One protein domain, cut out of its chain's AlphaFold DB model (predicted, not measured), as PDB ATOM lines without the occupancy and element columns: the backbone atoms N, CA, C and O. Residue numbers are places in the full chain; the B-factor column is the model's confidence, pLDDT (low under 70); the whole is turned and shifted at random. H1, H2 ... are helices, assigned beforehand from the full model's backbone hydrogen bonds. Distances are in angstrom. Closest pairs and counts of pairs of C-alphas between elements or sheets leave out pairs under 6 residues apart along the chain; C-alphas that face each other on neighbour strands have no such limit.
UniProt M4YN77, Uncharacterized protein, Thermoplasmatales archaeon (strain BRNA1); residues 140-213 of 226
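This is residues 140 to 213 of the 226 residues of an uncharacterized protein of Thermoplasmatales archaeon (strain BRNA1) (UniProt M4YN77). One long helix, H1, makes one side of a thin rod, and two shorter helices, H2 and H3, run one after the other along it, nearly parallel to its line. The chain folds back after H1 into H2, making a helical hairpin, and after a loop it goes on in the same direction through H3 beside the first part of H1; a tail without a named helix, residues 203 to 213, follows at the H3 end. The printed part has 74 residues with three named helices, in the order H1, H2, H3, and no named strand; the class is all helix. The whole is loose, with a radius of gyration of the C-alphas of 15.1 A, and the C-alphas span 49 by 24 by 9 A.

The longest helix, H1, has residues 140 to 165 and measures 37.5 A from first to last C-alpha. It begins at C-alpha 140, at (-15.717, 83.612, 21.121), and ends at C-alpha 165, at (12.213, 73.367, -1.650). H2 has residues 171 to 186 and measures 21.9 A. H3 has residues 194 to 202 and measures 12.4 A, ending at C-alpha 202, at (-16.050, 88.735, 17.486).

H1 touches H2, and the closest C-alphas are those of Lys 158 and Glu 178, 5.7 A apart. The two stand at a shallow tilt of 10 degrees and run opposite ways, as a hairpin joined by a tight link of 5 residues. H1 also touches H3, with residues 140 to 151 of H1 alone; the closest C-alphas are those of Ile 144 and Glu 198, 5.8 A apart. Their lines stand at a shallow tilt of 4 degrees, and they run opposite ways. H2 and H3 touch only at the corner by their link, with residues 184 to 186 of H2 alone; the closest C-alphas are those of Leu 185 and Ile 194, 5.5 A apart. They run the same way at a shallow tilt of 13 degrees, with centres 20.7 A apart. In H1, H2 and H3 every O i to N i+4 pair is within hydrogen-bond range.

The outline is a rod, and the two C-alphas farthest apart are those of Gly 167 and Asp 207, 49.8 A. The C-alphas of the first and last printed residues, Asp 140 and Gln 213, are 20.4 A apart. The printed part has no cut. The link from H2 to H3, 7 residues, is short but not tight, and no link between the helices is long. The mean pLDDT of the printed part is 87.2; residues 205 to 213 are under 70, where the model's confidence is low.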
ATOM      1  N   ASP A 140     -16.406  82.907  22.213       90.56
ATOM      2  CA  ASP A 140     -15.717  83.612  21.121       90.56
ATOM      3  C   ASP A 140     -14.185  83.575  21.288       90.56
ATOM      4  O   ASP A 140     -13.463  83.173  20.373       90.56
ATOM      5  N   GLU A 141     -13.669  83.869  22.483       90.44
ATOM      6  CA  GLU A 141     -12.237  83.798  22.799       90.44
ATOM      7  C   GLU A 141     -11.696  82.359  22.670       90.44
ATOM      8  O   GLU A 141     -10.571  82.153  22.197       90.44
ATOM      9  N   LEU A 142     -12.482  81.336  23.029       90.06
ATOM     10  CA  LEU A 142     -12.103  79.932  22.808       90.06
ATOM     11  C   LEU A 142     -12.026  79.585  21.316       90.06
ATOM     12  O   LEU A 142     -11.082  78.901  20.897       90.06
ATOM     13  N   ARG A 143     -12.975  80.062  20.501       93.00
ATOM     14  CA  ARG A 143     -12.953  79.881  19.039       93.00
ATOM     15  C   ARG A 143     -11.758  80.595  18.402       93.00
ATOM     16  O   ARG A 143     -11.014  79.969  17.646       93.00
ATOM     17  N   ILE A 144     -11.492  81.845  18.782       92.94
ATOM     18  CA  ILE A 144     -10.340  82.629  18.299       92.94
ATOM     19  C   ILE A 144      -9.020  81.914  18.608       92.94
ATOM     20  O   ILE A 144      -8.132  81.828  17.758       92.94
ATOM     21  N   ARG A 145      -8.869  81.320  19.799       92.56
ATOM     22  CA  ARG A 145      -7.661  80.539  20.129       92.56
ATOM     23  C   ARG A 145      -7.444  79.352  19.194       92.56
ATOM     24  O   ARG A 145      -6.290  79.052  18.878       92.56
ATOM     25  N   LYS A 146      -8.514  78.691  18.733       93.56
ATOM     26  CA  LYS A 146      -8.419  77.605  17.741       93.56
ATOM     27  C   LYS A 146      -7.905  78.135  16.403       93.56
ATOM     28  O   LYS A 146      -6.966  77.550  15.867       93.56
ATOM     29  N   LEU A 147      -8.431  79.266  15.927       93.81
ATOM     30  CA  LEU A 147      -7.952  79.912  14.699       93.81
ATOM     31  C   LEU A 147      -6.479  80.319  14.797       93.81
ATOM     32  O   LEU A 147      -5.676  79.966  13.937       93.81
ATOM     33  N   ARG A 148      -6.067  80.950  15.900       92.75
ATOM     34  CA  ARG A 148      -4.655  81.314  16.123       92.75
ATOM     35  C   ARG A 148      -3.737  80.100  16.157       92.75
ATOM     36  O   ARG A 148      -2.590  80.156  15.700       92.75
ATOM     37  N   LYS A 149      -4.219  78.990  16.723       91.88
ATOM     38  CA  LYS A 149      -3.481  77.726  16.734       91.88
ATOM     39  C   LYS A 149      -3.345  77.167  15.318       91.88
ATOM     40  O   LYS A 149      -2.241  76.771  14.955       91.88
ATOM     41  N   ALA A 150      -4.407  77.204  14.512       93.06
ATOM     42  CA  ALA A 150      -4.350  76.849  13.094       93.06
ATOM     43  C   ALA A 150      -3.338  77.726  12.336       93.06
ATOM     44  O   ALA A 150      -2.461  77.192  11.664       93.06
ATOM     45  N   ALA A 151      -3.350  79.044  12.554       92.00
ATOM     46  CA  ALA A 151      -2.365  79.964  11.983       92.00
ATOM     47  C   ALA A 151      -0.917  79.603  12.367       92.00
ATOM     48  O   ALA A 151       0.000  79.688  11.557       92.00
ATOM     49  N   SER A 152      -0.692  79.146  13.600       90.19
ATOM     50  CA  SER A 152       0.639  78.697  14.034       90.19
ATOM     51  C   SER A 152       1.078  77.411  13.328       90.19
ATOM     52  O   SER A 152       2.248  77.273  12.979       90.19
ATOM     53  N   HIS A 153       0.150  76.484  13.076       93.00
ATOM     54  CA  HIS A 153       0.427  75.287  12.281       93.00
ATOM     55  C   HIS A 153       0.709  75.620  10.813       93.00
ATOM     56  O   HIS A 153       1.634  75.054  10.241       93.00
ATOM     57  N   LEU A 154      -0.026  76.569  10.232       93.94
ATOM     58  CA  LEU A 154       0.206  77.054   8.872       93.94
ATOM     59  C   LEU A 154       1.580  77.724   8.730       93.94
ATOM     60  O   LEU A 154       2.304  77.415   7.791       93.94
ATOM     61  N   ARG A 155       2.002  78.549   9.698       91.25
ATOM     62  CA  ARG A 155       3.367  79.112   9.727       91.25
ATOM     63  C   ARG A 155       4.446  78.033   9.793       91.25
ATOM     64  O   ARG A 155       5.426  78.094   9.053       91.25
ATOM     65  N   ALA A 156       4.245  77.021  10.637       90.62
ATOM     66  CA  ALA A 156       5.161  75.889  10.716       90.62
ATOM     67  C   ALA A 156       5.213  75.102   9.394       90.62
ATOM     68  O   ALA A 156       6.299  74.728   8.957       90.62
ATOM     69  N   ALA A 157       4.062  74.888   8.746       93.12
ATOM     70  CA  ALA A 157       3.972  74.234   7.443       93.12
ATOM     71  C   ALA A 157       4.681  75.045   6.350       93.12
ATOM     72  O   ALA A 157       5.494  74.478   5.628       93.12
ATOM     73  N   LYS A 158       4.456  76.367   6.288       93.88
ATOM     74  CA  LYS A 158       5.148  77.286   5.371       93.88
ATOM     75  C   LYS A 158       6.661  77.133   5.478       93.88
ATOM     76  O   LYS A 158       7.324  76.906   4.475       93.88
ATOM     77  N   ARG A 159       7.197  77.188   6.702       90.81
ATOM     78  CA  ARG A 159       8.638  77.046   6.943       90.81
ATOM     79  C   ARG A 159       9.171  75.690   6.470       90.81
ATOM     80  O   ARG A 159      10.201  75.655   5.813       90.81
ATOM     81  N   LEU A 160       8.473  74.593   6.772       92.75
ATOM     82  CA  LEU A 160       8.884  73.251   6.335       92.75
ATOM     83  C   LEU A 160       8.850  73.097   4.810       92.75
ATOM     84  O   LEU A 160       9.737  72.466   4.247       92.75
ATOM     85  N   ILE A 161       7.850  73.678   4.142       93.81
ATOM     86  CA  ILE A 161       7.769  73.705   2.675       93.81
ATOM     87  C   ILE A 161       8.940  74.505   2.101       93.81
ATOM     88  O   ILE A 161       9.606  74.032   1.182       93.81
ATOM     89  N   GLY A 162       9.217  75.683   2.666       91.75
ATOM     90  CA  GLY A 162      10.327  76.533   2.248       91.75
ATOM     91  C   GLY A 162      11.683  75.841   2.393       91.75
ATOM     92  O   GLY A 162      12.454  75.827   1.438       91.75
ATOM     93  N   GLU A 163      11.934  75.202   3.541       92.19
ATOM     94  CA  GLU A 163      13.141  74.401   3.808       92.19
ATOM     95  C   GLU A 163      13.266  73.206   2.847       92.19
ATOM     96  O   GLU A 163      14.360  72.910   2.377       92.19
ATOM     97  N   ALA A 164      12.158  72.527   2.529       94.06
ATOM     98  CA  ALA A 164      12.162  71.357   1.649       94.06
ATOM     99  C   ALA A 164      12.409  71.695   0.168       94.06
ATOM    100  O   ALA A 164      12.900  70.846  -0.574       94.06
ATOM    101  N   LEU A 165      12.042  72.903  -0.269       93.75
ATOM    102  CA  LEU A 165      12.213  73.367  -1.650       93.75
ATOM    103  C   LEU A 165      13.446  74.265  -1.839       93.75
ATOM    104  O   LEU A 165      13.737  74.673  -2.966       93.75
ATOM    105  N   GLU A 166      14.175  74.572  -0.766       91.44
ATOM    106  CA  GLU A 166      15.419  75.339  -0.816       91.44
ATOM    107  C   GLU A 166      16.468  74.626  -1.685       91.44
ATOM    108  O   GLU A 166      16.723  73.434  -1.518       91.44
ATOM    109  N   GLY A 167      17.077  75.350  -2.629       90.06
ATOM    110  CA  GLY A 167      18.087  74.792  -3.539       90.06
ATOM    111  C   GLY A 167      17.553  73.835  -4.617       90.06
ATOM    112  O   GLY A 167      18.353  73.198  -5.296       90.06
ATOM    113  N   THR A 168      16.230  73.723  -4.783       93.19
ATOM    114  CA  THR A 168      15.609  72.967  -5.886       93.19
ATOM    115  C   THR A 168      15.370  73.842  -7.121       93.19
ATOM    116  O   THR A 168      15.313  75.068  -7.022       93.19
ATOM    117  N   ASP A 169      15.117  73.218  -8.275       93.62
ATOM    118  CA  ASP A 169      14.802  73.905  -9.541       93.62
ATOM    119  C   ASP A 169      13.366  74.472  -9.608       93.62
ATOM    120  O   ASP A 169      12.881  74.843 -10.679       93.62
ATOM    121  N   PHE A 170      12.649  74.544  -8.478       92.38
ATOM    122  CA  PHE A 170      11.249  74.983  -8.420       92.38
ATOM    123  C   PHE A 170      11.017  76.249  -7.567       92.38
ATOM    124  O   PHE A 170      10.104  76.258  -6.730       92.38
ATOM    125  N   PRO A 171      11.771  77.348  -7.775       90.50
ATOM    126  CA  PRO A 171      11.636  78.559  -6.962       90.50
ATOM    127  C   PRO A 171      10.238  79.188  -7.068       90.50
ATOM    128  O   PRO A 171       9.687  79.638  -6.064       90.50
ATOM    129  N   ASP A 172       9.610  79.146  -8.247       92.94
ATOM    130  CA  ASP A 172       8.265  79.699  -8.441       92.94
ATOM    131  C   ASP A 172       7.190  78.903  -7.696       92.94
ATOM    132  O   ASP A 172       6.263  79.488  -7.137       92.94
ATOM    133  N   ARG A 173       7.321  77.568  -7.632       92.75
ATOM    134  CA  ARG A 173       6.381  76.721  -6.877       92.75
ATOM    135  C   ARG A 173       6.539  76.918  -5.377       92.75
ATOM    136  O   ARG A 173       5.532  76.942  -4.672       92.75
ATOM    137  N   LYS A 174       7.781  77.080  -4.905       92.69
ATOM    138  CA  LYS A 174       8.070  77.448  -3.514       92.69
ATOM    139  C   LYS A 174       7.373  78.760  -3.162       92.69
ATOM    140  O   LYS A 174       6.565  78.776  -2.236       92.69
ATOM    141  N   ARG A 175       7.616  79.815  -3.950       93.19
ATOM    142  CA  ARG A 175       7.007  81.134  -3.739       93.19
ATOM    143  C   ARG A 175       5.481  81.060  -3.743       93.19
ATOM    144  O   ARG A 175       4.859  81.532  -2.803       93.19
ATOM    145  N   PHE A 176       4.887  80.398  -4.736       95.12
ATOM    146  CA  PHE A 176       3.432  80.245  -4.821       95.12
ATOM    147  C   PHE A 176       2.834  79.559  -3.581       95.12
ATOM    148  O   PHE A 176       1.807  79.996  -3.058       95.12
ATOM    149  N   ALA A 177       3.470  78.490  -3.091       93.75
ATOM    150  CA  ALA A 177       3.011  77.788  -1.894       93.75
ATOM    151  C   ALA A 177       3.135  78.660  -0.631       93.75
ATOM    152  O   ALA A 177       2.220  78.685   0.194       93.75
ATOM    153  N   GLU A 178       4.244  79.389  -0.489       93.56
ATOM    154  CA  GLU A 178       4.477  80.308   0.627       93.56
ATOM    155  C   GLU A 178       3.486  81.484   0.628       93.56
ATOM    156  O   GLU A 178       2.905  81.777   1.675       93.56
ATOM    157  N   GLU A 179       3.234  82.091  -0.535       93.94
ATOM    158  CA  GLU A 179       2.263  83.177  -0.730       93.94
ATOM    159  C   GLU A 179       0.827  82.712  -0.467       93.94
ATOM    160  O   GLU A 179       0.077  83.389   0.231       93.94
ATOM    161  N   SER A 180       0.451  81.518  -0.939       95.00
ATOM    162  CA  SER A 180      -0.880  80.946  -0.677       95.00
ATOM    163  C   SER A 180      -1.150  80.799   0.824       95.00
ATOM    164  O   SER A 180      -2.255  81.073   1.298       95.00
ATOM    165  N   ILE A 181      -0.138  80.388   1.595       94.94
ATOM    166  CA  ILE A 181      -0.248  80.297   3.054       94.94
ATOM    167  C   ILE A 181      -0.294  81.695   3.687       94.94
ATOM    168  O   ILE A 181      -1.089  81.911   4.605       94.94
ATOM    169  N   ASP A 182       0.507  82.649   3.207       92.19
ATOM    170  CA  ASP A 182       0.496  84.030   3.709       92.19
ATOM    171  C   ASP A 182      -0.857  84.718   3.515       92.19
ATOM    172  O   ASP A 182      -1.326  85.408   4.429       92.19
ATOM    173  N   THR A 183      -1.518  84.469   2.386       93.12
ATOM    174  CA  THR A 183      -2.876  84.947   2.111       93.12
ATOM    175  C   THR A 183      -3.851  84.473   3.188       93.12
ATOM    176  O   THR A 183      -4.542  85.289   3.798       93.12
ATOM    177  N   VAL A 184      -3.845  83.179   3.522       95.00
ATOM    178  CA  VAL A 184      -4.694  82.631   4.597       95.00
ATOM    179  C   VAL A 184      -4.314  83.209   5.966       95.00
ATOM    180  O   VAL A 184      -5.180  83.438   6.809       95.00
ATOM    181  N   LEU A 185      -3.027  83.447   6.220       91.69
ATOM    182  CA  LEU A 185      -2.537  83.910   7.520       91.69
ATOM    183  C   LEU A 185      -2.803  85.388   7.808       91.69
ATOM    184  O   LEU A 185      -2.941  85.745   8.982       91.69
ATOM    185  N   SER A 186      -2.789  86.239   6.782       88.12
ATOM    186  CA  SER A 186      -2.617  87.685   6.973       88.12
ATOM    187  C   SER A 186      -3.510  88.578   6.119       88.12
ATOM    188  O   SER A 186      -3.636  89.758   6.460       88.12
ATOM    189  N   SER A 187      -4.149  88.048   5.066       88.50
ATOM    190  CA  SER A 187      -5.077  88.845   4.263       88.50
ATOM    191  C   SER A 187      -6.223  89.366   5.132       88.50
ATOM    192  O   SER A 187      -6.645  88.713   6.081       88.50
ATOM    193  N   LYS A 188      -6.696  90.575   4.829       84.56
ATOM    194  CA  LYS A 188      -7.915  91.157   5.416       84.56
ATOM    195  C   LYS A 188      -9.059  91.243   4.409       84.56
ATOM    196  O   LYS A 188     -10.155  91.641   4.774       84.56
ATOM    197  N   GLU A 189      -8.776  90.914   3.154       83.00
ATOM    198  CA  GLU A 189      -9.719  90.996   2.038       83.00
ATOM    199  C   GLU A 189     -10.319  89.619   1.743       83.00
ATOM    200  O   GLU A 189     -11.477  89.498   1.363       83.00
ATOM    201  N   GLU A 190      -9.549  88.559   1.992       86.94
ATOM    202  CA  GLU A 190     -10.001  87.190   1.790       86.94
ATOM    203  C   GLU A 190     -10.900  86.745   2.943       86.94
ATOM    204  O   GLU A 190     -10.459  86.659   4.096       86.94
ATOM    205  N   ALA A 191     -12.149  86.396   2.634       85.12
ATOM    206  CA  ALA A 191     -13.126  85.925   3.619       85.12
ATOM    207  C   ALA A 191     -12.642  84.668   4.371       85.12
ATOM    208  O   ALA A 191     -12.897  84.502   5.560       85.12
ATOM    209  N   GLY A 192     -11.887  83.796   3.693       88.75
ATOM    210  CA  GLY A 192     -11.322  82.576   4.280       88.75
ATOM    211  C   GLY A 192     -10.053  82.784   5.114       88.75
ATOM    212  O   GLY A 192      -9.499  81.810   5.631       88.75
ATOM    213  N   SER A 193      -9.554  84.016   5.227       92.62
ATOM    214  CA  SER A 193      -8.343  84.308   5.992       92.62
ATOM    215  C   SER A 193      -8.590  84.260   7.502       92.62
ATOM    216  O   SER A 193      -9.681  84.534   8.003       92.62
ATOM    217  N   ILE A 194      -7.546  83.938   8.267       92.69
ATOM    218  CA  ILE A 194      -7.615  83.902   9.731       92.69
ATOM    219  C   ILE A 194      -8.048  85.255  10.326       92.69
ATOM    220  O   ILE A 194      -8.881  85.230  11.233       92.69
ATOM    221  N   PRO A 195      -7.543  86.424   9.873       91.00
ATOM    222  CA  PRO A 195      -8.004  87.714  10.381       91.00
ATOM    223  C   PRO A 195      -9.499  87.965  10.151       91.00
ATOM    224  O   PRO A 195     -10.163  88.425  11.081       91.00
ATOM    225  N   SER A 196     -10.029  87.630   8.970       88.88
ATOM    226  CA  SER A 196     -11.458  87.782   8.659       88.88
ATOM    227  C   SER A 196     -12.316  86.860   9.522       88.88
ATOM    228  O   SER A 196     -13.241  87.321  10.183       88.88
ATOM    229  N   LEU A 197     -11.928  85.590   9.658       92.62
ATOM    230  CA  LEU A 197     -12.625  84.638  10.531       92.62
ATOM    231  C   LEU A 197     -12.560  85.036  12.020       92.62
ATOM    232  O   LEU A 197     -13.506  84.800  12.771       92.62
ATOM    233  N   GLU A 198     -11.451  85.632  12.483       91.69
ATOM    234  CA  GLU A 198     -11.376  86.203  13.835       91.69
ATOM    235  C   GLU A 198     -12.340  87.384  14.009       91.69
ATOM    236  O   GLU A 198     -12.901  87.530  15.097       91.69
ATOM    237  N   ALA A 199     -12.501  88.230  12.987       87.75
ATOM    238  CA  ALA A 199     -13.441  89.347  13.012       87.75
ATOM    239  C   ALA A 199     -14.889  88.842  13.075       87.75
ATOM    240  O   ALA A 199     -15.619  89.260  13.968       87.75
ATOM    241  N   ASP A 200     -15.241  87.858  12.246       88.19
ATOM    242  CA  ASP A 200     -16.571  87.234  12.227       88.19
ATOM    243  C   ASP A 200     -16.950  86.643  13.581       88.19
ATOM    244  O   ASP A 200     -18.066  86.818  14.055       88.19
ATOM    245  N   ILE A 201     -16.006  85.973  14.253       90.38
ATOM    246  CA  ILE A 201     -16.259  85.397  15.580       90.38
ATOM    247  C   ILE A 201     -16.518  86.475  16.636       90.38
ATOM    248  O   ILE A 201     -17.317  86.251  17.546       90.38
ATOM    249  N   ARG A 202     -15.829  87.618  16.552       87.69
ATOM    250  CA  ARG A 202     -16.050  88.735  17.486       87.69
ATOM    251  C   ARG A 202     -17.391  89.420  17.254       87.69
ATOM    252  O   ARG A 202     -17.901  90.034  18.183       87.69
ATOM    253  N   ASP A 203     -17.917  89.309  16.043       82.75
ATOM    254  CA  ASP A 203     -19.121  89.988  15.575       82.75
ATOM    255  C   ASP A 203     -20.365  89.083  15.558       82.75
ATOM    256  O   ASP A 203     -21.435  89.485  15.106       82.75
ATOM    257  N   ILE A 204     -20.257  87.843  16.062       73.25
ATOM    258  CA  ILE A 204     -21.396  86.919  16.161       73.25
ATOM    259  C   ILE A 204     -22.546  87.612  16.908       73.25
ATOM    260  O   ILE A 204     -22.454  87.860  18.110       73.25
ATOM    261  N   GLY A 205     -23.647  87.866  16.195       58.31
ATOM    262  CA  GLY A 205     -24.819  88.580  16.712       58.31
ATOM    263  C   GLY A 205     -25.043  89.978  16.118       58.31
ATOM    264  O   GLY A 205     -25.940  90.679  16.589       58.31
ATOM    265  N   HIS A 206     -24.263  90.400  15.120       59.69
ATOM    266  CA  HIS A 206     -24.542  91.569  14.276       59.69
ATOM    267  C   HIS A 206     -24.943  91.134  12.854       59.69
ATOM    268  O   HIS A 206     -24.524  90.077  12.387       59.69
ATOM    269  N   ASP A 207     -25.827  91.909  12.209       56.28
ATOM    270  CA  ASP A 207     -26.539  91.503  10.982       56.28
ATOM    271  C   ASP A 207     -25.630  91.357   9.742       56.28
ATOM    272  O   ASP A 207     -25.972  90.600   8.837       56.28
ATOM    273  N   ASP A 208     -24.464  92.017   9.715       57.66
ATOM    274  CA  ASP A 208     -23.492  91.968   8.613       57.66
ATOM    275  C   ASP A 208     -22.054  91.790   9.145       57.66
ATOM    276  O   ASP A 208     -21.630  92.614   9.961       57.66
ATOM    277  N   PRO A 209     -21.268  90.804   8.655       60.44
ATOM    278  CA  PRO A 209     -19.889  90.587   9.098       60.44
ATOM    279  C   PRO A 209     -18.981  91.803   8.852       60.44
ATOM    280  O   PRO A 209     -18.954  92.353   7.758       60.44
ATOM    281  N   LEU A 210     -18.151  92.199   9.819       56.12
ATOM    282  CA  LEU A 210     -17.294  93.399   9.718       56.12
ATOM    283  C   LEU A 210     -16.388  93.496   8.469       56.12
ATOM    284  O   LEU A 210     -16.030  94.608   8.083       56.12
ATOM    285  N   TRP A 211     -16.003  92.385   7.826       57.19
ATOM    286  CA  TRP A 211     -15.212  92.421   6.581       57.19
ATOM    287  C   TRP A 211     -16.041  92.756   5.329       57.19
ATOM    288  O   TRP A 211     -15.459  93.062   4.290       57.19
ATOM    289  N   THR A 212     -17.378  92.735   5.412       61.12
ATOM    290  CA  THR A 212     -18.282  93.219   4.350       61.12
ATOM    291  C   THR A 212     -18.555  94.718   4.466       61.12
ATOM    292  O   THR A 212     -19.040  95.336   3.514       61.12
ATOM    293  N   GLN A 213     -18.221  95.332   5.606       58.16
ATOM    294  CA  GLN A 213     -18.400  96.761   5.804       58.16
ATOM    295  C   GLN A 213     -17.289  97.532   5.075       58.16
ATOM    296  O   GLN A 213     -16.104  97.251   5.272       58.16
TER     297      GLN A 213